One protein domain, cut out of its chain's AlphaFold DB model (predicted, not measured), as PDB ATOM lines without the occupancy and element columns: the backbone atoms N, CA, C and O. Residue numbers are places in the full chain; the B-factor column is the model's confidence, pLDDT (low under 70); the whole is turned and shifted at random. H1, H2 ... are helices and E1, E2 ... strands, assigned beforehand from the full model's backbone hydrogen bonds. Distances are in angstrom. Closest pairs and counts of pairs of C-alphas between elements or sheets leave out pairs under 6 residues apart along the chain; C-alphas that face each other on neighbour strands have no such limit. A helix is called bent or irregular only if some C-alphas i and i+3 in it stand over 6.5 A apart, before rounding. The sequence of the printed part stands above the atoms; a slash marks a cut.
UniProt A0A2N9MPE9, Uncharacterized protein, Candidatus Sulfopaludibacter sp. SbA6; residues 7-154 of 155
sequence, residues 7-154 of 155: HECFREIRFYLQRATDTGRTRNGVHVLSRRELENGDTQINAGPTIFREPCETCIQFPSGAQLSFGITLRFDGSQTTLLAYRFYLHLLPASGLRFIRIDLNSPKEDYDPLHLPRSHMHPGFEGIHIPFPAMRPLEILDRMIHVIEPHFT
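Overview. This is residues 7 to 154 of the 155 residues of an uncharacterized protein of Candidatus Sulfopaludibacter sp. SbA6 (UniProt A0A2N9MPE9). One twisted sheet of six antiparallel strands has two helices, H1 and H2, side by side over one face, while the opposite face has no named helix. The strands follow one another across the sheet as a meander, and both helices run along them, H1 over the E1 and E2 side and H2 mainly over E4. The printed part has 148 residues, with two named helices and six named strands that come along the chain as H1 E1 E2 E3 E4 E5 E6 H2, and the sheet has the order E1 - E2 - E3 - E4 - E5 - E6. The class is mixed, helices and strands; the whole is compact, with a radius of gyration of the C-alphas of 15.0 A and spans of 43 by 37 by 23 A.

Along the chain. Find C-alpha 7 at (98.861, 127.021, 99.357); from there H1 runs through residues 7 to 22, 22.3 A long. Next come E1, residues 33 to 37, 14.1 A, and E2, residues 43 to 47, 13.7 A. E3, residues 67 to 76, begins at C-alpha 67 (101.074, 116.604, 76.846) and covers 29.6 A. E4, residues 81 to 91, covers 29.1 A and bends by 58 degrees at residue 84. Then follow E5, residues 100 to 105, 16.5 A, and E6, residues 120 to 124, 13.6 A. H2, residues 138 to 153, is 21.5 A long and ends at C-alpha 153 (96.071, 106.519, 73.925); it has a kink of 28 degrees near residue 145 and is only just irregular, with C-alphas 147 and 150 6.8 A apart.

Arrangement. Start at edge strand E1 and look for N 34 and O 46, 2.8 A apart, in its hairpin with E2. Across the next pairs, N 45 and O 72 of E2 and E3 are 2.9 A apart, N 71 and O 87 of E3 and E4 2.9 A, N 88 and O 103 of E4 and E5 2.9 A, and N 104 and O 121 of E5 and edge strand E6 2.9 A. H1 is on the sheet at a height of 11.3 A, over E1 and E2; its closest C-alphas to E2 are those of Phe 10 and Ile 45, 6.7 A. H2 is on the same face at a height of 9.8 A, over E4 and only just over E5, where 3 of its C-alphas fall; Leu 90 and Met 145 have the closest C-alphas of E4 and H2, 7.2 A. H1 and H2 are close but not clearly touching, the C-alphas of Ile 13 and Leu 139 being closest at 6.7 A, and run the same way at a shallow tilt of 25 degrees. In H1 every O i to N i+4 pair is within hydrogen-bond range; in H2, 7 of 12 are.

Size, cuts and confidence. The two C-alphas farthest apart are those of Gly 78 and Ala 95, 47.3 A. The printed part has no cut. The links E2 to E3, E5 to E6 and E6 to H2 are long. Look for pLDDT under 70 at residues 50 to 55 and 94 to 96; the mean of the printed part is 90.3.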
ATOM      1  N   HIS A   7      97.481 127.444  99.120       96.06
ATOM      2  CA  HIS A   7      98.861 127.021  99.357       96.06
ATOM      3  C   HIS A   7      99.001 125.519  99.641       96.06
ATOM      4  O   HIS A   7      99.973 124.909  99.196       96.06
ATOM      5  N   GLU A   8      98.033 124.920 100.329       96.56
ATOM      6  CA  GLU A   8      97.977 123.482 100.584       96.56
ATOM      7  C   GLU A   8      97.616 122.725  99.313       96.56
ATOM      8  O   GLU A   8      98.343 121.812  98.942       96.56
ATOM      9  N   CYS A   9      96.595 123.179  98.579       96.88
ATOM     10  CA  CYS A   9      96.207 122.621  97.285       96.88
ATOM     11  C   CYS A   9      97.387 122.633  96.296       96.88
ATOM     12  O   CYS A   9      97.697 121.620  95.669       96.88
ATOM     13  N   PHE A  10      98.136 123.742  96.221       97.44
ATOM     14  CA  PHE A  10      99.366 123.802  95.425       97.44
ATOM     15  C   PHE A  10     100.413 122.773  95.873       97.44
ATOM     16  O   PHE A  10     101.022 122.106  95.035       97.44
ATOM     17  N   ARG A  11     100.632 122.627  97.187       97.19
ATOM     18  CA  ARG A  11     101.587 121.660  97.747       97.19
ATOM     19  C   ARG A  11     101.169 120.218  97.460       97.19
ATOM     20  O   ARG A  11     102.026 119.411  97.111       97.19
ATOM     21  N   GLU A  12      99.885 119.902  97.581       97.06
ATOM     22  CA  GLU A  12      99.330 118.583  97.277       97.06
ATOM     23  C   GLU A  12      99.513 118.232  95.796       97.06
ATOM     24  O   GLU A  12     100.053 117.172  95.485       97.06
ATOM     25  N   ILE A  13      99.160 119.147  94.885       97.25
ATOM     26  CA  ILE A  13      99.373 118.974  93.440       97.25
ATOM     27  C   ILE A  13     100.861 118.798  93.139       97.25
ATOM     28  O   ILE A  13     101.237 117.896  92.393       97.25
ATOM     29  N   ARG A  14     101.728 119.616  93.746       97.00
ATOM     30  CA  ARG A  14     103.180 119.498  93.581       97.00
ATOM     31  C   ARG A  14     103.686 118.123  94.009       97.00
ATOM     32  O   ARG A  14     104.436 117.505  93.263       97.00
ATOM     33  N   PHE A  15     103.290 117.646  95.187       96.94
ATOM     34  CA  PHE A  15     103.701 116.333  95.688       96.94
ATOM     35  C   PHE A  15     103.193 115.202  94.789       96.94
ATOM     36  O   PHE A  15     103.941 114.288  94.444       96.94
ATOM     37  N   TYR A  16     101.937 115.295  94.360       97.06
ATOM     38  CA  TYR A  16     101.325 114.339  93.450       97.06
ATOM     39  C   TYR A  16     102.077 114.261  92.108       97.06
ATOM     40  O   TYR A  16     102.463 113.177  91.671       97.06
ATOM     41  N   LEU A  17     102.370 115.409  91.488       96.56
ATOM     42  CA  LEU A  17     103.131 115.474  90.236       96.56
ATOM     43  C   LEU A  17     104.585 115.019  90.406       96.56
ATOM     44  O   LEU A  17     105.143 114.436  89.473       96.56
ATOM     45  N   GLN A  18     105.191 115.243  91.579       96.38
ATOM     46  CA  GLN A  18     106.532 114.735  91.883       96.38
ATOM     47  C   GLN A  18     106.523 113.215  91.850       96.38
ATOM     48  O   GLN A  18     107.287 112.616  91.106       96.38
ATOM     49  N   ARG A  19     105.582 112.589  92.561       96.19
ATOM     50  CA  ARG A  19     105.443 111.132  92.592       96.19
ATOM     51  C   ARG A  19     105.170 110.542  91.206       96.19
ATOM     52  O   ARG A  19     105.718 109.495  90.864       96.19
ATOM     53  N   ALA A  20     104.342 111.202  90.395       95.69
ATOM     54  CA  ALA A  20     104.121 110.794  89.008       95.69
ATOM     55  C   ALA A  20     105.418 110.867  88.179       95.69
ATOM     56  O   ALA A  20     105.681 109.987  87.365       95.69
ATOM     57  N   THR A  21     106.261 111.871  88.422       95.12
ATOM     58  CA  THR A  21     107.564 111.997  87.752       95.12
ATOM     59  C   THR A  21     108.542 110.920  88.236       95.12
ATOM     60  O   THR A  21     109.147 110.229  87.423       95.12
ATOM     61  N   ASP A  22     108.636 110.701  89.551       95.38
ATOM     62  CA  ASP A  22     109.545 109.724  90.171       95.38
ATOM     63  C   ASP A  22     109.242 108.280  89.744       95.38
ATOM     64  O   ASP A  22     110.132 107.438  89.673       95.38
ATOM     65  N   THR A  23     107.977 107.991  89.436       94.88
ATOM     66  CA  THR A  23     107.529 106.686  88.918       94.88
ATOM     67  C   THR A  23     107.636 106.570  87.394       94.88
ATOM     68  O   THR A  23     107.229 105.559  86.827       94.88
ATOM     69  N   GLY A  24     108.166 107.593  86.714       94.25
ATOM     70  CA  GLY A  24     108.311 107.639  85.257       94.25
ATOM     71  C   GLY A  24     106.998 107.845  84.502       94.25
ATOM     72  O   GLY A  24     106.968 107.755  83.275       94.25
ATOM     73  N   ARG A  25     105.896 108.127  85.209       94.69
ATOM     74  CA  ARG A  25     104.582 108.317  84.596       94.69
ATOM     75  C   ARG A  25     104.513 109.605  83.776       94.69
ATOM     76  O   ARG A  25     103.856 109.629  82.736       94.69
ATOM     77  N   THR A  26     105.209 110.644  84.230       94.69
ATOM     78  CA  THR A  26     105.432 111.907  83.515       94.69
ATOM     79  C   THR A  26     106.929 112.230  83.491       94.69
ATOM     80  O   THR A  26     107.696 111.695  84.288       94.69
ATOM     81  N   ARG A  27     107.376 113.080  82.560       93.19
ATOM     82  CA  ARG A  27     108.799 113.422  82.383       93.19
ATOM     83  C   ARG A  27     109.238 114.649  83.190       93.19
ATOM     84  O   ARG A  27     110.397 114.736  83.572       93.19
ATOM     85  N   ASN A  28     108.348 115.621  83.400       87.50
ATOM     86  CA  ASN A  28     108.706 116.957  83.904       87.50
ATOM     87  C   ASN A  28     107.623 117.603  84.797       87.50
ATOM     88  O   ASN A  28     107.561 118.829  84.891       87.50
ATOM     89  N   GLY A  29     106.765 116.810  85.452       75.38
ATOM     90  CA  GLY A  29     105.509 117.290  86.045       75.38
ATOM     91  C   GLY A  29     105.636 118.491  86.993       75.38
ATOM     92  O   GLY A  29     104.862 119.440  86.895       75.38
ATOM     93  N   VAL A  30     106.618 118.483  87.897       80.62
ATOM     94  CA  VAL A  30     106.773 119.534  88.927       80.62
ATOM     95  C   VAL A  30     107.434 120.803  88.407       80.62
ATOM     96  O   VAL A  30     107.120 121.890  88.887       80.62
ATOM     97  N   HIS A  31     108.341 120.687  87.439       82.38
ATOM     98  CA  HIS A  31     109.153 121.817  86.974       82.38
ATOM     99  C   HIS A  31     108.329 122.897  86.275       82.38
ATOM    100  O   HIS A  31     108.746 124.050  86.214       82.38
ATOM    101  N   VAL A  32     107.153 122.521  85.779       87.94
ATOM    102  CA  VAL A  32     106.249 123.405  85.043       87.94
ATOM    103  C   VAL A  32     105.106 123.961  85.897       87.94
ATOM    104  O   VAL A  32     104.301 124.755  85.412       87.94
ATOM    105  N   LEU A  33     105.017 123.547  87.166       94.38
ATOM    106  CA  LEU A  33     103.945 123.955  88.062       94.38
ATOM    107  C   LEU A  33     104.207 125.359  88.619       94.38
ATOM    108  O   LEU A  33     105.251 125.638  89.209       94.38
ATOM    109  N   SER A  34     103.216 126.233  88.502       94.38
ATOM    110  CA  SER A  34     103.264 127.610  88.986       94.38
ATOM    111  C   SER A  34     102.007 127.968  89.772       94.38
ATOM    112  O   SER A  34     100.940 127.375  89.597       94.38
ATOM    113  N   ARG A  35     102.141 128.954  90.660       95.38
ATOM    114  CA  ARG A  35     101.032 129.570  91.390       95.38
ATOM    115  C   ARG A  35     101.195 131.076  91.335       95.38
ATOM    116  O   ARG A  35     102.289 131.573  91.592       95.38
ATOM    117  N   ARG A  36     100.106 131.788  91.076       95.25
ATOM    118  CA  ARG A  36     100.055 133.250  91.153       95.25
ATOM    119  C   ARG A  36      98.743 133.718  91.760       95.25
ATOM    120  O   ARG A  36      97.734 133.026  91.662       95.25
ATOM    121  N   GLU A  37      98.774 134.894  92.357       95.75
ATOM    122  CA  GLU A  37      97.574 135.636  92.727       95.75
ATOM    123  C   GLU A  37      97.118 136.467  91.522       95.75
ATOM    124  O   GLU A  37      97.942 136.947  90.739       95.75
ATOM    125  N   LEU A  38      95.810 136.563  91.324       93.88
ATOM    126  CA  LEU A  38      95.178 137.380  90.296       93.88
ATOM    127  C   LEU A  38      94.811 138.745  90.888       93.88
ATOM    128  O   LEU A  38      94.652 138.888  92.095       93.88
ATOM    129  N   GLU A  39      94.609 139.747  90.034       92.88
ATOM    130  CA  GLU A  39      94.282 141.122  90.460       92.88
ATOM    131  C   GLU A  39      93.017 141.216  91.328       92.88
ATOM    132  O   GLU A  39      92.858 142.143  92.115       92.88
ATOM    133  N   ASN A  40      92.112 140.244  91.199       91.25
ATOM    134  CA  ASN A  40      90.870 140.166  91.961       91.25
ATOM    135  C   ASN A  40      90.999 139.384  93.288       91.25
ATOM    136  O   ASN A  40      89.972 139.077  93.897       91.25
ATOM    137  N   GLY A  41      92.220 139.020  93.700       93.25
ATOM    138  CA  GLY A  41      92.515 138.242  94.908       93.25
ATOM    139  C   GLY A  41      92.315 136.726  94.772       93.25
ATOM    140  O   GLY A  41      92.573 135.982  95.718       93.25
ATOM    141  N   ASP A  42      91.869 136.228  93.613       95.81
ATOM    142  CA  ASP A  42      91.780 134.785  93.371       95.81
ATOM    143  C   ASP A  42      93.183 134.196  93.148       95.81
ATOM    144  O   ASP A  42      94.082 134.835  92.611       95.81
ATOM    145  N   THR A  43      93.392 132.939  93.528       97.19
ATOM    146  CA  THR A  43      94.643 132.220  93.264       97.19
ATOM    147  C   THR A  43      94.504 131.344  92.030       97.19
ATOM    148  O   THR A  43      93.567 130.553  91.927       97.19
ATOM    149  N   GLN A  44      95.484 131.416  91.133       96.31
ATOM    150  CA  GLN A  44      95.601 130.519  89.992       96.31
ATOM    151  C   GLN A  44      96.783 129.559  90.164       96.31
ATOM    152  O   GLN A  44      97.905 129.991  90.435       96.31
ATOM    153  N   ILE A  45      96.539 128.263  89.973       96.62
ATOM    154  CA  ILE A  45      97.561 127.208  89.908       96.62
ATOM    155  C   ILE A  45      97.584 126.669  88.479       96.62
ATOM    156  O   ILE A  45      96.546 126.232  87.992       96.62
ATOM    157  N   ASN A  46      98.745 126.673  87.822       94.94
ATOM    158  CA  ASN A  46      98.871 126.231  86.433       94.94
ATOM    159  C   ASN A  46     100.038 125.267  86.232       94.94
ATOM    160  O   ASN A  46     101.088 125.424  86.854       94.94
ATOM    161  N   ALA A  47      99.883 124.366  85.269       93.50
ATOM    162  CA  ALA A  47     100.985 123.730  84.562       93.50
ATOM    163  C   ALA A  47     100.765 123.970  83.067       93.50
ATOM    164  O   ALA A  47      99.761 123.528  82.511       93.50
ATOM    165  N   GLY A  48     101.669 124.706  82.429       87.94
ATOM    166  CA  GLY A  48     101.519 125.107  81.032       87.94
ATOM    167  C   GLY A  48     100.442 126.172  80.781       87.94
ATOM    168  O   GLY A  48      99.869 126.741  81.715       87.94
ATOM    169  N   PRO A  49     100.177 126.489  79.504       82.50
ATOM    170  CA  PRO A  49      99.172 127.470  79.114       82.50
ATOM    171  C   PRO A  49      97.742 126.961  79.350       82.50
ATOM    172  O   PRO A  49      97.400 125.818  79.042       82.50
ATOM    173  N   THR A  50      96.875 127.849  79.845       69.56
ATOM    174  CA  THR A  50      95.449 127.561  80.084       69.56
ATOM    175  C   THR A  50      94.637 127.509  78.784       69.56
ATOM    176  O   THR A  50      93.594 126.866  78.726       69.56
ATOM    177  N   ILE A  51      95.092 128.181  77.723       66.56
ATOM    178  CA  ILE A  51      94.525 128.075  76.373       66.56
ATOM    179  C   ILE A  51      95.625 127.546  75.481       66.56
ATOM    180  O   ILE A  51      96.656 128.193  75.305       66.56
ATOM    181  N   PHE A  52      95.410 126.351  74.950       64.75
ATOM    182  CA  PHE A  52      96.466 125.634  74.281       64.75
ATOM    183  C   PHE A  52      95.925 124.772  73.152       64.75
ATOM    184  O   PHE A  52      94.971 124.020  73.333       64.75
ATOM    185  N   ARG A  53      96.522 124.935  71.973       63.28
ATOM    186  CA  ARG A  53      96.264 124.134  70.767       63.28
ATOM    187  C   ARG A  53      97.568 123.572  70.170       63.28
ATOM    188  O   ARG A  53      97.512 122.844  69.189       63.28
ATOM    189  N   GLU A  54      98.692 123.986  70.771       66.38
ATOM    190  CA  GLU A  54     100.107 123.719  70.471       66.38
ATOM    191  C   GLU A  54     100.644 122.327  70.837       66.38
ATOM    192  O   GLU A  54      99.976 121.612  71.570       66.38
ATOM    193  N   PRO A  55     101.917 122.011  70.553       66.12
ATOM    194  CA  PRO A  55     102.864 121.476  71.551       66.12
ATOM    195  C   PRO A  55     103.572 122.585  72.361       66.12
ATOM    196  O   PRO A  55     103.736 123.700  71.872       66.12
ATOM    197  N   CYS A  56     103.919 122.339  73.635       77.69
ATOM    198  CA  CYS A  56     104.462 123.373  74.527       77.69
ATOM    199  C   CYS A  56     105.439 122.809  75.550       77.69
ATOM    200  O   CYS A  56     105.224 121.772  76.176       77.69
ATOM    201  N   GLU A  57     106.522 123.557  75.740       79.31
ATOM    202  CA  GLU A  57     107.627 123.221  76.634       79.31
ATOM    203  C   GLU A  57     107.251 123.313  78.115       79.31
ATOM    204  O   GLU A  57     107.850 122.642  78.952       79.31
ATOM    205  N   THR A  58     106.233 124.112  78.443       86.88
ATOM    206  CA  THR A  58     105.733 124.271  79.813       86.88
ATOM    207  C   THR A  58     104.574 123.326  80.130       86.88
ATOM    208  O   THR A  58     104.006 123.403  81.213       86.88
ATOM    209  N   CYS A  59     104.226 122.400  79.233       92.12
ATOM    210  CA  CYS A  59     103.285 121.323  79.536       92.12
ATOM    211  C   CYS A  59     103.962 120.173  80.289       92.12
ATOM    212  O   CYS A  59     105.166 119.926  80.171       92.12
ATOM    213  N   ILE A  60     103.148 119.409  81.014       94.25
ATOM    214  CA  ILE A  60     103.543 118.117  81.567       94.25
ATOM    215  C   ILE A  60     103.645 117.129  80.407       94.25
ATOM    216  O   ILE A  60     102.669 116.888  79.704       94.25
ATOM    217  N   GLN A  61     104.820 116.549  80.209       93.88
ATOM    218  CA  GLN A  61     105.106 115.617  79.128       93.88
ATOM    219  C   GLN A  61     104.978 114.175  79.610       93.88
ATOM    220  O   GLN A  61     105.465 113.825  80.689       93.88
ATOM    221  N   PHE A  62     104.387 113.318  78.785       94.12
ATOM    222  CA  PHE A  62     104.312 111.883  79.040       94.12
ATOM    223  C   PHE A  62     105.361 111.110  78.225       94.12
ATOM    224  O   PHE A  62     105.831 111.593  77.188       94.12
ATOM    225  N   PRO A  63     105.756 109.894  78.647       93.00
ATOM    226  CA  PRO A  63     106.599 109.009  77.843       93.00
ATOM    227  C   PRO A  63     106.061 108.773  76.428       93.00
ATOM    228  O   PRO A  63     106.856 108.782  75.492       93.00
ATOM    229  N   SER A  64     104.737 108.676  76.281       90.88
ATOM    230  CA  SER A  64     104.024 108.485  75.011       90.88
ATOM    231  C   SER A  64     104.158 109.638  74.014       90.88
ATOM    232  O   SER A  64     103.863 109.460  72.840       90.88
ATOM    233  N   GLY A  65     104.566 110.827  74.473       90.75
ATOM    234  CA  GLY A  65     104.533 112.068  73.699       90.75
ATOM    235  C   GLY A  65     103.251 112.892  73.873       90.75
ATOM    236  O   GLY A  65     103.205 114.021  73.382       90.75
ATOM    237  N   ALA A  66     102.247 112.391  74.604       92.00
ATOM    238  CA  ALA A  66     101.121 113.209  75.049       92.00
ATOM    239  C   ALA A  66     101.594 114.367  75.947       92.00
ATOM    240  O   ALA A  66     102.674 114.316  76.553       92.00
ATOM    241  N   GLN A  67     100.779 115.419  76.040       93.44
ATOM    242  CA  GLN A  67     101.074 116.604  76.846       93.44
ATOM    243  C   GLN A  67      99.840 117.051  77.625       93.44
ATOM    244  O   GLN A  67      98.766 117.183  77.050       93.44
ATOM    245  N   LEU A  68      99.988 117.310  78.922       94.50
ATOM    246  CA  LEU A  68      98.928 117.835  79.780       94.50
ATOM    247  C   LEU A  68      99.254 119.270  80.198       94.50
ATOM    248  O   LEU A  68     100.320 119.530  80.757       94.50
ATOM    249  N   SER A  69      98.307 120.179  79.984       94.69
ATOM    250  CA  SER A  69      98.283 121.485  80.638       94.69
ATOM    251  C   SER A  69      97.040 121.630  81.500       94.69
ATOM    252  O   SER A  69      96.014 120.986  81.266       94.69
ATOM    253  N   PHE A  70      97.119 122.471  82.523       95.56
ATOM    254  CA  PHE A  70      95.940 122.847  83.278       95.56
ATOM    255  C   PHE A  70      96.060 124.221  83.916       95.56
ATOM    256  O   PHE A  70      97.157 124.711  84.180       95.56
ATOM    257  N   GLY A  71      94.902 124.799  84.220       95.94
ATOM    258  CA  GLY A  71      94.767 125.921  85.134       95.94
ATOM    259  C   GLY A  71      93.609 125.699  86.090       95.94
ATOM    260  O   GLY A  71      92.560 125.200  85.693       95.94
ATOM    261  N   ILE A  72      93.810 126.054  87.354       96.81
ATOM    262  CA  ILE A  72      92.834 125.937  88.438       96.81
ATOM    263  C   ILE A  72      92.713 127.308  89.091       96.81
ATOM    264  O   ILE A  72      93.725 127.879  89.493       96.81
ATOM    265  N   THR A  73      91.489 127.807  89.231       96.88
ATOM    266  CA  THR A  73      91.196 129.087  89.880       96.88
ATOM    267  C   THR A  73      90.459 128.841  91.191       96.88
ATOM    268  O   THR A  73      89.367 128.264  91.215       96.88
ATOM    269  N   LEU A  74      91.058 129.302  92.284       97.06
ATOM    270  CA  LEU A  74      90.562 129.168  93.648       97.06
ATOM    271  C   LEU A  74      90.288 130.548  94.240       97.06
ATOM    272  O   LEU A  74      91.071 131.473  94.050       97.06
ATOM    273  N   ARG A  75      89.222 130.659  95.027       96.31
ATOM    274  CA  ARG A  75      88.962 131.813  95.893       96.31
ATOM    275  C   ARG A  75      89.095 131.397  97.342       96.31
ATOM    276  O   ARG A  75      88.521 130.379  97.716       96.31
ATOM    277  N   PHE A  76      89.800 132.185  98.141       95.94
ATOM    278  CA  PHE A  76      89.930 131.965  99.577       95.94
ATOM    279  C   PHE A  76      89.449 133.203 100.330       95.94
ATOM    280  O   PHE A  76      89.925 134.301 100.059       95.94
ATOM    281  N   ASP A  77      88.502 133.032 101.250       94.38
ATOM    282  CA  ASP A  77      87.920 134.135 102.034       94.38
ATOM    283  C   ASP A  77      88.550 134.306 103.430       94.38
ATOM    284  O   ASP A  77      88.073 135.098 104.239       94.38
ATOM    285  N   GLY A  78      89.623 133.564 103.716       91.56
ATOM    286  CA  GLY A  78      90.258 133.496 105.033       91.56
ATOM    287  C   GLY A  78      89.864 132.260 105.844       91.56
ATOM    288  O   GLY A  78      90.587 131.896 106.769       91.56
ATOM    289  N   SER A  79      88.773 131.581 105.479       92.12
ATOM    290  CA  SER A  79      88.267 130.396 106.183       92.12
ATOM    291  C   SER A  79      87.970 129.219 105.257       92.12
ATOM    292  O   SER A  79      88.270 128.075 105.594       92.12
ATOM    293  N   GLN A  80      87.428 129.491 104.072       94.56
ATOM    294  CA  GLN A  80      86.987 128.492 103.116       94.56
ATOM    295  C   GLN A  80      87.603 128.749 101.744       94.56
ATOM    296  O   GLN A  80      87.752 129.889 101.295       94.56
ATOM    297  N   THR A  81      87.927 127.658 101.048       96.44
ATOM    298  CA  THR A  81      88.340 127.701  99.645       96.44
ATOM    299  C   THR A  81      87.191 127.283  98.745       96.44
ATOM    300  O   THR A  81      86.616 126.205  98.895       96.44
ATOM    301  N   THR A  82      86.896 128.114  97.754       95.38
ATOM    302  CA  THR A  82      85.941 127.816  96.690       95.38
ATOM    303  C   THR A  82      86.684 127.543  95.388       95.38
ATOM    304  O   THR A  82      87.448 128.381  94.907       95.38
ATOM    305  N   LEU A  83      86.419 126.388  94.779       96.06
ATOM    306  CA  LEU A  83      86.844 126.083  93.414       96.06
ATOM    307  C   LEU A  83      85.943 126.815  92.413       96.06
ATOM    308  O   LEU A  83      84.779 126.448  92.221       96.06
ATOM    309  N   LEU A  84      86.486 127.858  91.785       95.12
ATOM    310  CA  LEU A  84      85.745 128.692  90.844       95.12
ATOM    311  C   LEU A  84      85.703 128.059  89.460       95.12
ATOM    312  O   LEU A  84      84.618 127.892  88.900       95.12
ATOM    313  N   ALA A  85      86.879 127.696  88.949       95.44
ATOM    314  CA  ALA A  85      87.049 127.168  87.609       95.44
ATOM    315  C   ALA A  85      88.267 126.247  87.517       95.44
ATOM    316  O   ALA A  85      89.218 126.369  88.295       95.44
ATOM    317  N   TYR A  86      88.259 125.361  86.530       96.56
ATOM    318  CA  TYR A  86      89.463 124.699  86.052       96.56
ATOM    319  C   TYR A  86      89.363 124.415  84.561       96.56
ATOM    320  O   TYR A  86      88.277 124.363  83.989       96.56
ATOM    321  N   ARG A  87      90.514 124.146  83.962       96.31
ATOM    322  CA  ARG A  87      90.640 123.535  82.648       96.31
ATOM    323  C   ARG A  87      91.805 122.573  82.683       96.31
ATOM    324  O   ARG A  87      92.908 122.990  83.018       96.31
ATOM    325  N   PHE A  88      91.564 121.326  82.315       96.31
ATOM    326  CA  PHE A  88      92.589 120.308  82.114       96.31
ATOM    327  C   PHE A  88      92.579 119.911  80.650       96.31
ATOM    328  O   PHE A  88      91.558 119.438  80.165       96.31
ATOM    329  N   TYR A  89      93.694 120.099  79.955       94.88
ATOM    330  CA  TYR A  89      93.831 119.839  78.529       94.88
ATOM    331  C   TYR A  89      94.901 118.775  78.303       94.88
ATOM    332  O   TYR A  89      96.089 119.040  78.470       94.88
ATOM    333  N   LEU A  90      94.487 117.578  77.901       93.94
ATOM    334  CA  LEU A  90      95.374 116.500  77.484       93.94
ATOM    335  C   LEU A  90      95.457 116.483  75.956       93.94
ATOM    336  O   LEU A  90      94.527 116.036  75.290       93.94
ATOM    337  N   HIS A  91      96.564 116.968  75.406       91.81
ATOM    338  CA  HIS A  91      96.892 116.863  73.990       91.81
ATOM    339  C   HIS A  91      97.429 115.460  73.681       91.81
ATOM    340  O   HIS A  91      98.380 114.991  74.317       91.81
ATOM    341  N   LEU A  92      96.830 114.804  72.690       88.94
ATOM    342  CA  LEU A  92      97.137 113.436  72.278       88.94
ATOM    343  C   LEU A  92      97.879 113.441  70.937       88.94
ATOM    344  O   LEU A  92      97.757 114.372  70.141       88.94
ATOM    345  N   LEU A  93      98.658 112.392  70.667       81.00
ATOM    346  CA  LEU A  93      99.319 112.259  69.370       81.00
ATOM    347  C   LEU A  93      98.313 111.880  68.261       81.00
ATOM    348  O   LEU A  93      97.345 111.157  68.528       81.00
ATOM    349  N   PRO A  94      98.559 112.298  66.998       66.62
ATOM    350  CA  PRO A  94      97.600 112.167  65.892       66.62
ATOM    351  C   PRO A  94      97.113 110.742  65.597       66.62
ATOM    352  O   PRO A  94      96.017 110.570  65.071       66.62
ATOM    353  N   ALA A  95      97.905 109.720  65.942       66.69
ATOM    354  CA  ALA A  95      97.594 108.316  65.666       66.69
ATOM    355  C   ALA A  95      96.315 107.809  66.363       66.69
ATOM    356  O   ALA A  95      95.759 106.795  65.957       66.69
ATOM    357  N   SER A  96      95.832 108.517  67.386       65.38
ATOM    358  CA  SER A  96      94.658 108.133  68.176       65.38
ATOM    359  C   SER A  96      93.306 108.520  67.557       65.38
ATOM    360  O   SER A  96      92.263 108.154  68.094       65.38
ATOM    361  N   GLY A  97      93.281 109.301  66.467       75.75
ATOM    362  CA  GLY A  97      92.046 109.849  65.879       75.75
ATOM    363  C   GLY A  97      91.372 110.956  66.712       75.75
ATOM    364  O   GLY A  97      90.590 111.738  66.172       75.75
ATOM    365  N   LEU A  98      91.723 111.086  67.997       83.44
ATOM    366  CA  LEU A  98      91.338 112.170  68.898       83.44
ATOM    367  C   LEU A  98      92.528 113.104  69.124       83.44
ATOM    368  O   LEU A  98      93.592 112.680  69.552       83.44
ATOM    369  N   ARG A  99      92.358 114.405  68.880       86.38
ATOM    370  CA  ARG A  99      93.459 115.371  69.075       86.38
ATOM    371  C   ARG A  99      93.702 115.719  70.540       86.38
ATOM    372  O   ARG A  99      94.822 116.032  70.925       86.38
ATOM    373  N   PHE A 100      92.648 115.708  71.350       91.88
ATOM    374  CA  PHE A 100      92.740 116.071  72.755       91.88
ATOM    375  C   PHE A 100      91.561 115.538  73.561       91.88
ATOM    376  O   PHE A 100      90.503 115.236  73.010       91.88
ATOM    377  N   ILE A 101      91.727 115.513  74.876       93.75
ATOM    378  CA  ILE A 101      90.629 115.448  75.838       93.75
ATOM    379  C   ILE A 101      90.752 116.662  76.744       93.75
ATOM    380  O   ILE A 101      91.815 116.909  77.314       93.75
ATOM    381  N   ARG A 102      89.673 117.435  76.870       94.88
ATOM    382  CA  ARG A 102      89.632 118.595  77.762       94.88
ATOM    383  C   ARG A 102      88.499 118.457  78.758       94.88
ATOM    384  O   ARG A 102      87.401 118.095  78.359       94.88
ATOM    385  N   ILE A 103      88.764 118.744  80.025       96.69
ATOM    386  CA  ILE A 103      87.753 118.798  81.082       96.69
ATOM    387  C   ILE A 103      87.755 120.206  81.664       96.69
ATOM    388  O   ILE A 103      88.767 120.652  82.211       96.69
ATOM    389  N   ASP A 104      86.615 120.874  81.544       95.50
ATOM    390  CA  ASP A 104      86.417 122.261  81.942       95.50
ATOM    391  C   ASP A 104      85.396 122.333  83.082       95.50
ATOM    392  O   ASP A 104      84.411 121.591  83.130       95.50
ATOM    393  N   LEU A 105      85.662 123.237  84.018       95.69
ATOM    394  CA  LEU A 105      84.710 123.757  84.982       95.69
ATOM    395  C   LEU A 105      84.690 125.262  84.785       95.69
ATOM    396  O   LEU A 105      85.618 125.956  85.198       95.69
ATOM    397  N   ASN A 106      83.631 125.749  84.164       92.56
ATOM    398  CA  ASN A 106      83.447 127.153  83.867       92.56
ATOM    399  C   ASN A 106      83.168 127.948  85.144       92.56
ATOM    400  O   ASN A 106      82.552 127.460  86.112       92.56
ATOM    401  N   SER A 107      83.624 129.201  85.136       86.56
ATOM    402  CA  SER A 107      83.336 130.139  86.213       86.56
ATOM    403  C   SER A 107      81.819 130.322  86.358       86.56
ATOM    404  O   SER A 107      81.111 130.350  85.353       86.56
ATOM    405  N   PRO A 108      81.284 130.526  87.577       76.38
ATOM    406  CA  PRO A 108      79.858 130.802  87.778       76.38
ATOM    407  C   PRO A 108      79.324 132.039  87.033       76.38
ATOM    408  O   PRO A 108      78.118 132.243  87.000       76.38
ATOM    409  N   LYS A 109      80.214 132.890  86.505       70.00
ATOM    410  CA  LYS A 109      79.882 134.116  85.764       70.00
ATOM    411  C   LYS A 109      79.814 133.927  84.242       70.00
ATOM    412  O   LYS A 109      79.534 134.898  83.550       70.00
ATOM    413  N   GLU A 110      80.147 132.748  83.727       73.56
ATOM    414  CA  GLU A 110      80.081 132.457  82.290       73.56
ATOM    415  C   GLU A 110      78.646 132.130  81.853       73.56
ATOM    416  O   GLU A 110      77.829 131.730  82.684       73.56
ATOM    417  N   ASP A 111      78.355 132.298  80.555       71.44
ATOM    418  CA  ASP A 111      77.048 132.019  79.942       71.44
ATOM    419  C   ASP A 111      76.687 130.534  80.098       71.44
ATOM    420  O   ASP A 111      77.041 129.678  79.287       71.44
ATOM    421  N   TYR A 112      76.020 130.215  81.204       77.81
ATOM    422  CA  TYR A 112      75.583 128.868  81.524       77.81
ATOM    423  C   TYR A 112      74.330 128.520  80.725       77.81
ATOM    424  O   TYR A 112      73.262 129.094  80.938       77.81
ATOM    425  N   ASP A 113      74.459 127.511  79.870       81.81
ATOM    426  CA  ASP A 113      73.336 126.858  79.216       81.81
ATOM    427  C   ASP A 113      73.393 125.360  79.553       81.81
ATOM    428  O   ASP A 113      74.272 124.658  79.059       81.81
ATOM    429  N   PRO A 114      72.489 124.819  80.385       77.19
ATOM    430  CA  PRO A 114      72.542 123.408  80.768       77.19
ATOM    431  C   PRO A 114      72.469 122.435  79.585       77.19
ATOM    432  O   PRO A 114      72.957 121.311  79.711       77.19
ATOM    433  N   LEU A 115      71.854 122.835  78.467       80.69
ATOM    434  CA  LEU A 115      71.661 121.989  77.291       80.69
ATOM    435  C   LEU A 115      72.826 122.085  76.306       80.69
ATOM    436  O   LEU A 115      73.122 121.103  75.624       80.69
ATOM    437  N   HIS A 116      73.491 123.239  76.232       83.06
ATOM    438  CA  HIS A 116      74.531 123.494  75.230       83.06
ATOM    439  C   HIS A 116      75.938 123.690  75.810       83.06
ATOM    440  O   HIS A 116      76.914 123.338  75.145       83.06
ATOM    441  N   LEU A 117      76.053 124.202  77.035       86.44
ATOM    442  CA  LEU A 117      77.305 124.491  77.736       86.44
ATOM    443  C   LEU A 117      77.139 124.315  79.262       86.44
ATOM    444  O   LEU A 117      77.043 125.295  80.015       86.44
ATOM    445  N   PRO A 118      77.082 123.066  79.761       90.38
ATOM    446  CA  PRO A 118      76.954 122.837  81.188       90.38
ATOM    447  C   PRO A 118      78.224 123.306  81.903       90.38
ATOM    448  O   PRO A 118      79.328 123.187  81.378       90.38
ATOM    449  N   ARG A 119      78.082 123.804  83.138       92.12
ATOM    450  CA  ARG A 119      79.199 124.382  83.904       92.12
ATOM    451  C   ARG A 119      80.420 123.463  83.962       92.12
ATOM    452  O   ARG A 119      81.537 123.947  83.887       92.12
ATOM    453  N   SER A 120      80.208 122.161  84.131       94.75
ATOM    454  CA  SER A 120      81.271 121.159  84.129       94.75
ATOM    455  C   SER A 120      81.059 120.208  82.959       94.75
ATOM    456  O   SER A 120      79.989 119.598  82.839       94.75
ATOM    457  N   HIS A 121      82.054 120.100  82.085       95.81
ATOM    458  CA  HIS A 121      81.938 119.338  80.849       95.81
ATOM    459  C   HIS A 121      83.276 118.820  80.336       95.81
ATOM    460  O   HIS A 121      84.350 119.250  80.752       95.81
ATOM    461  N   MET A 122      83.186 117.879  79.403       95.81
ATOM    462  CA  MET A 122      84.308 117.300  78.689       95.81
ATOM    463  C   MET A 122      84.179 117.556  77.185       95.81
ATOM    464  O   MET A 122      83.106 117.375  76.606       95.81
ATOM    465  N   HIS A 123      85.304 117.883  76.556       94.31
ATOM    466  CA  HIS A 123      85.484 117.886  75.110       94.31
ATOM    467  C   HIS A 123      86.277 116.644  74.674       94.31
ATOM    468  O   HIS A 123      87.457 116.522  75.024       94.31
ATOM    469  N   PRO A 124      85.680 115.742  73.881       92.31
ATOM    470  CA  PRO A 124      86.368 114.591  73.303       92.31
ATOM    471  C   PRO A 124      86.963 114.949  71.929       92.31
ATOM    472  O   PRO A 124      86.492 114.486  70.896       92.31
ATOM    473  N   GLY A 125      87.963 115.829  71.886       89.38
ATOM    474  CA  GLY A 125      88.687 116.169  70.651       89.38
ATOM    475  C   GLY A 125      87.998 117.178  69.721       89.38
ATOM    476  O   GLY A 125      88.580 117.562  68.698       89.38
ATOM    477  N   PHE A 126      86.803 117.653  70.087       88.81
ATOM    478  CA  PHE A 126      86.029 118.651  69.349       88.81
ATOM    479  C   PHE A 126      85.584 119.794  70.266       88.81
ATOM    480  O   PHE A 126      84.908 119.577  71.267       88.81
ATOM    481  N   GLU A 127      85.926 121.027  69.889       87.81
ATOM    482  CA  GLU A 127      85.597 122.240  70.656       87.81
ATOM    483  C   GLU A 127      84.083 122.468  70.788       87.81
ATOM    484  O   GLU A 127      83.631 122.945  71.816       87.81
ATOM    485  N   GLY A 128      83.294 122.095  69.775       89.00
ATOM    486  CA  GLY A 128      81.839 122.297  69.775       89.00
ATOM    487  C   GLY A 128      81.029 121.228  70.514       89.00
ATOM    488  O   GLY A 128      79.807 121.327  70.548       89.00
ATOM    489  N   ILE A 129      81.675 120.190  71.060       90.44
ATOM    490  CA  ILE A 129      80.996 119.117  71.794       90.44
ATOM    491  C   ILE A 129      81.260 119.298  73.288       90.44
ATOM    492  O   ILE A 129      82.404 119.189  73.727       90.44
ATOM    493  N   HIS A 130      80.188 119.500  74.056       93.25
ATOM    494  CA  HIS A 130      80.211 119.578  75.515       93.25
ATOM    495  C   HIS A 130      79.443 118.391  76.096       93.25
ATOM    496  O   HIS A 130      78.214 118.360  76.082       93.25
ATOM    497  N   ILE A 131      80.163 117.393  76.602       93.88
ATOM    498  CA  ILE A 131      79.547 116.267  77.308       93.88
ATOM    499  C   ILE A 131      79.490 116.626  78.795       93.88
ATOM    500  O   ILE A 131      80.553 116.896  79.358       93.88
ATOM    501  N   PRO A 132      78.313 116.626  79.452       94.44
ATOM    502  CA  PRO A 132      78.229 116.850  80.890       94.44
ATOM    503  C   PRO A 132      79.199 115.941  81.649       94.44
ATOM    504  O   PRO A 132      79.219 114.727  81.451       94.44
ATOM    505  N   PHE A 133      80.005 116.536  82.525       94.44
ATOM    506  CA  PHE A 133      80.998 115.819  83.318       94.44
ATOM    507  C   PHE A 133      80.867 116.253  84.779       94.44
ATOM    508  O   PHE A 133      80.698 117.448  85.027       94.44
ATOM    509  N   PRO A 134      80.917 115.342  85.768       93.56
ATOM    510  CA  PRO A 134      80.788 115.734  87.168       93.56
ATOM    511  C   PRO A 134      81.877 116.742  87.548       93.56
ATOM    512  O   PRO A 134      83.034 116.586  87.170       93.56
ATOM    513  N   ALA A 135      81.518 117.769  88.320       94.19
ATOM    514  CA  ALA A 135      82.529 118.635  88.914       94.19
ATOM    515  C   ALA A 135      83.346 117.806  89.914       94.19
ATOM    516  O   ALA A 135      82.769 117.190  90.814       94.19
ATOM    517  N   MET A 136      84.674 117.805  89.774       95.88
ATOM    518  CA  MET A 136      85.586 117.007  90.608       95.88
ATOM    519  C   MET A 136      86.680 117.857  91.250       95.88
ATOM    520  O   MET A 136      86.945 118.980  90.816       95.88
ATOM    521  N   ARG A 137      87.341 117.331  92.286       96.25
ATOM    522  CA  ARG A 137      88.523 117.979  92.858       96.25
ATOM    523  C   ARG A 137      89.655 117.965  91.826       96.25
ATOM    524  O   ARG A 137      89.785 116.989  91.086       96.25
ATOM    525  N   PRO A 138      90.538 118.978  91.806       96.62
ATOM    526  CA  PRO A 138      91.650 119.019  90.858       96.62
ATOM    527  C   PRO A 138      92.516 117.751  90.842       96.62
ATOM    528  O   PRO A 138      92.850 117.253  89.771       96.62
ATOM    529  N   LEU A 139      92.823 117.183  92.014       96.44
ATOM    530  CA  LEU A 139      93.580 115.930  92.111       96.44
ATOM    531  C   LEU A 139      92.837 114.732  91.510       96.44
ATOM    532  O   LEU A 139      93.467 113.871  90.915       96.44
ATOM    533  N   GLU A 140      91.508 114.683  91.608       96.88
ATOM    534  CA  GLU A 140      90.705 113.603  91.023       96.88
ATOM    535  C   GLU A 140      90.661 113.682  89.491       96.88
ATOM    536  O   GLU A 140      90.557 112.648  88.824       96.88
ATOM    537  N   ILE A 141      90.732 114.895  88.928       97.50
ATOM    538  CA  ILE A 141      90.898 115.082  87.483       97.50
ATOM    539  C   ILE A 141      92.316 114.701  87.062       97.50
ATOM    540  O   ILE A 141      92.471 113.986  86.078       97.50
ATOM    541  N   LEU A 142      93.343 115.124  87.807       97.00
ATOM    542  CA  LEU A 142      94.728 114.736  87.530       97.00
ATOM    543  C   LEU A 142      94.915 113.218  87.570       97.00
ATOM    544  O   LEU A 142      95.561 112.672  86.680       97.00
ATOM    545  N   ASP A 143      94.321 112.534  88.545       96.94
ATOM    546  CA  ASP A 143      94.344 111.074  88.651       96.94
ATOM    547  C   ASP A 143      93.694 110.408  87.438       96.94
ATOM    548  O   ASP A 143      94.289 109.537  86.808       96.94
ATOM    549  N   ARG A 144      92.535 110.906  86.997       96.56
ATOM    550  CA  ARG A 144      91.900 110.426  85.763       96.56
ATOM    551  C   ARG A 144      92.755 110.691  84.534       96.56
ATOM    552  O   ARG A 144      92.974 109.769  83.762       96.56
ATOM    553  N   MET A 145      93.251 111.912  84.341       95.75
ATOM    554  CA  MET A 145      94.055 112.264  83.166       95.75
ATOM    555  C   MET A 145      95.325 111.418  83.090       95.75
ATOM    556  O   MET A 145      95.635 110.860  82.040       95.75
ATOM    557  N   ILE A 146      96.035 111.296  84.214       95.81
ATOM    558  CA  ILE A 146      97.335 110.635  84.286       95.81
ATOM    559  C   ILE A 146      97.198 109.120  84.401       95.81
ATOM    560  O   ILE A 146      97.998 108.424  83.806       95.81
ATOM    561  N   HIS A 147      96.252 108.540  85.127       95.44
ATOM    562  CA  HIS A 147      96.250 107.086  85.366       95.44
ATOM    563  C   HIS A 147      95.156 106.330  84.624       95.44
ATOM    564  O   HIS A 147      95.268 105.117  84.473       95.44
ATOM    565  N   VAL A 148      94.138 107.029  84.120       94.69
ATOM    566  CA  VAL A 148      93.022 106.396  83.414       94.69
ATOM    567  C   VAL A 148      93.016 106.785  81.947       94.69
ATOM    568  O   VAL A 148      93.045 105.909  81.107       94.69
ATOM    569  N   ILE A 149      93.013 108.068  81.603       93.50
ATOM    570  CA  ILE A 149      92.752 108.537  80.240       93.50
ATOM    571  C   ILE A 149      93.986 108.383  79.353       93.50
ATOM    572  O   ILE A 149      93.912 107.676  78.354       93.50
ATOM    573  N   GLU A 150      95.118 109.003  79.707       93.31
ATOM    574  CA  GLU A 150      96.320 108.979  78.859       93.31
ATOM    575  C   GLU A 150      96.780 107.561  78.459       93.31
ATOM    576  O   GLU A 150      97.036 107.380  77.268       93.31
ATOM    577  N   PRO A 151      96.784 106.537  79.348       92.19
ATOM    578  CA  PRO A 151      97.199 105.178  78.985       92.19
ATOM    579  C   PRO A 151      96.383 104.533  77.861       92.19
ATOM    580  O   PRO A 151      96.894 103.674  77.153       92.19
ATOM    581  N   HIS A 152      95.118 104.922  77.667       89.94
ATOM    582  CA  HIS A 152      94.298 104.364  76.582       89.94
ATOM    583  C   HIS A 152      94.703 104.892  75.200       89.94
ATOM    584  O   HIS A 152      94.217 104.396  74.186       89.94
ATOM    585  N   PHE A 153      95.579 105.897  75.153       84.81
ATOM    586  CA  PHE A 153      96.071 106.519  73.925       84.81
ATOM    587  C   PHE A 153      97.569 106.291  73.707       84.81
ATOM    588  O   PHE A 153      98.156 106.880  72.799       84.81
ATOM    589  N   THR A 154      98.187 105.435  74.523       75.62
ATOM    590  CA  THR A 154      99.558 104.966  74.321       75.62
ATOM    591  C   THR A 154      99.511 103.654  73.543       75.62
ATOM    592  O   THR A 154      98.871 102.710  74.002       75.62
TER     593      THR A 154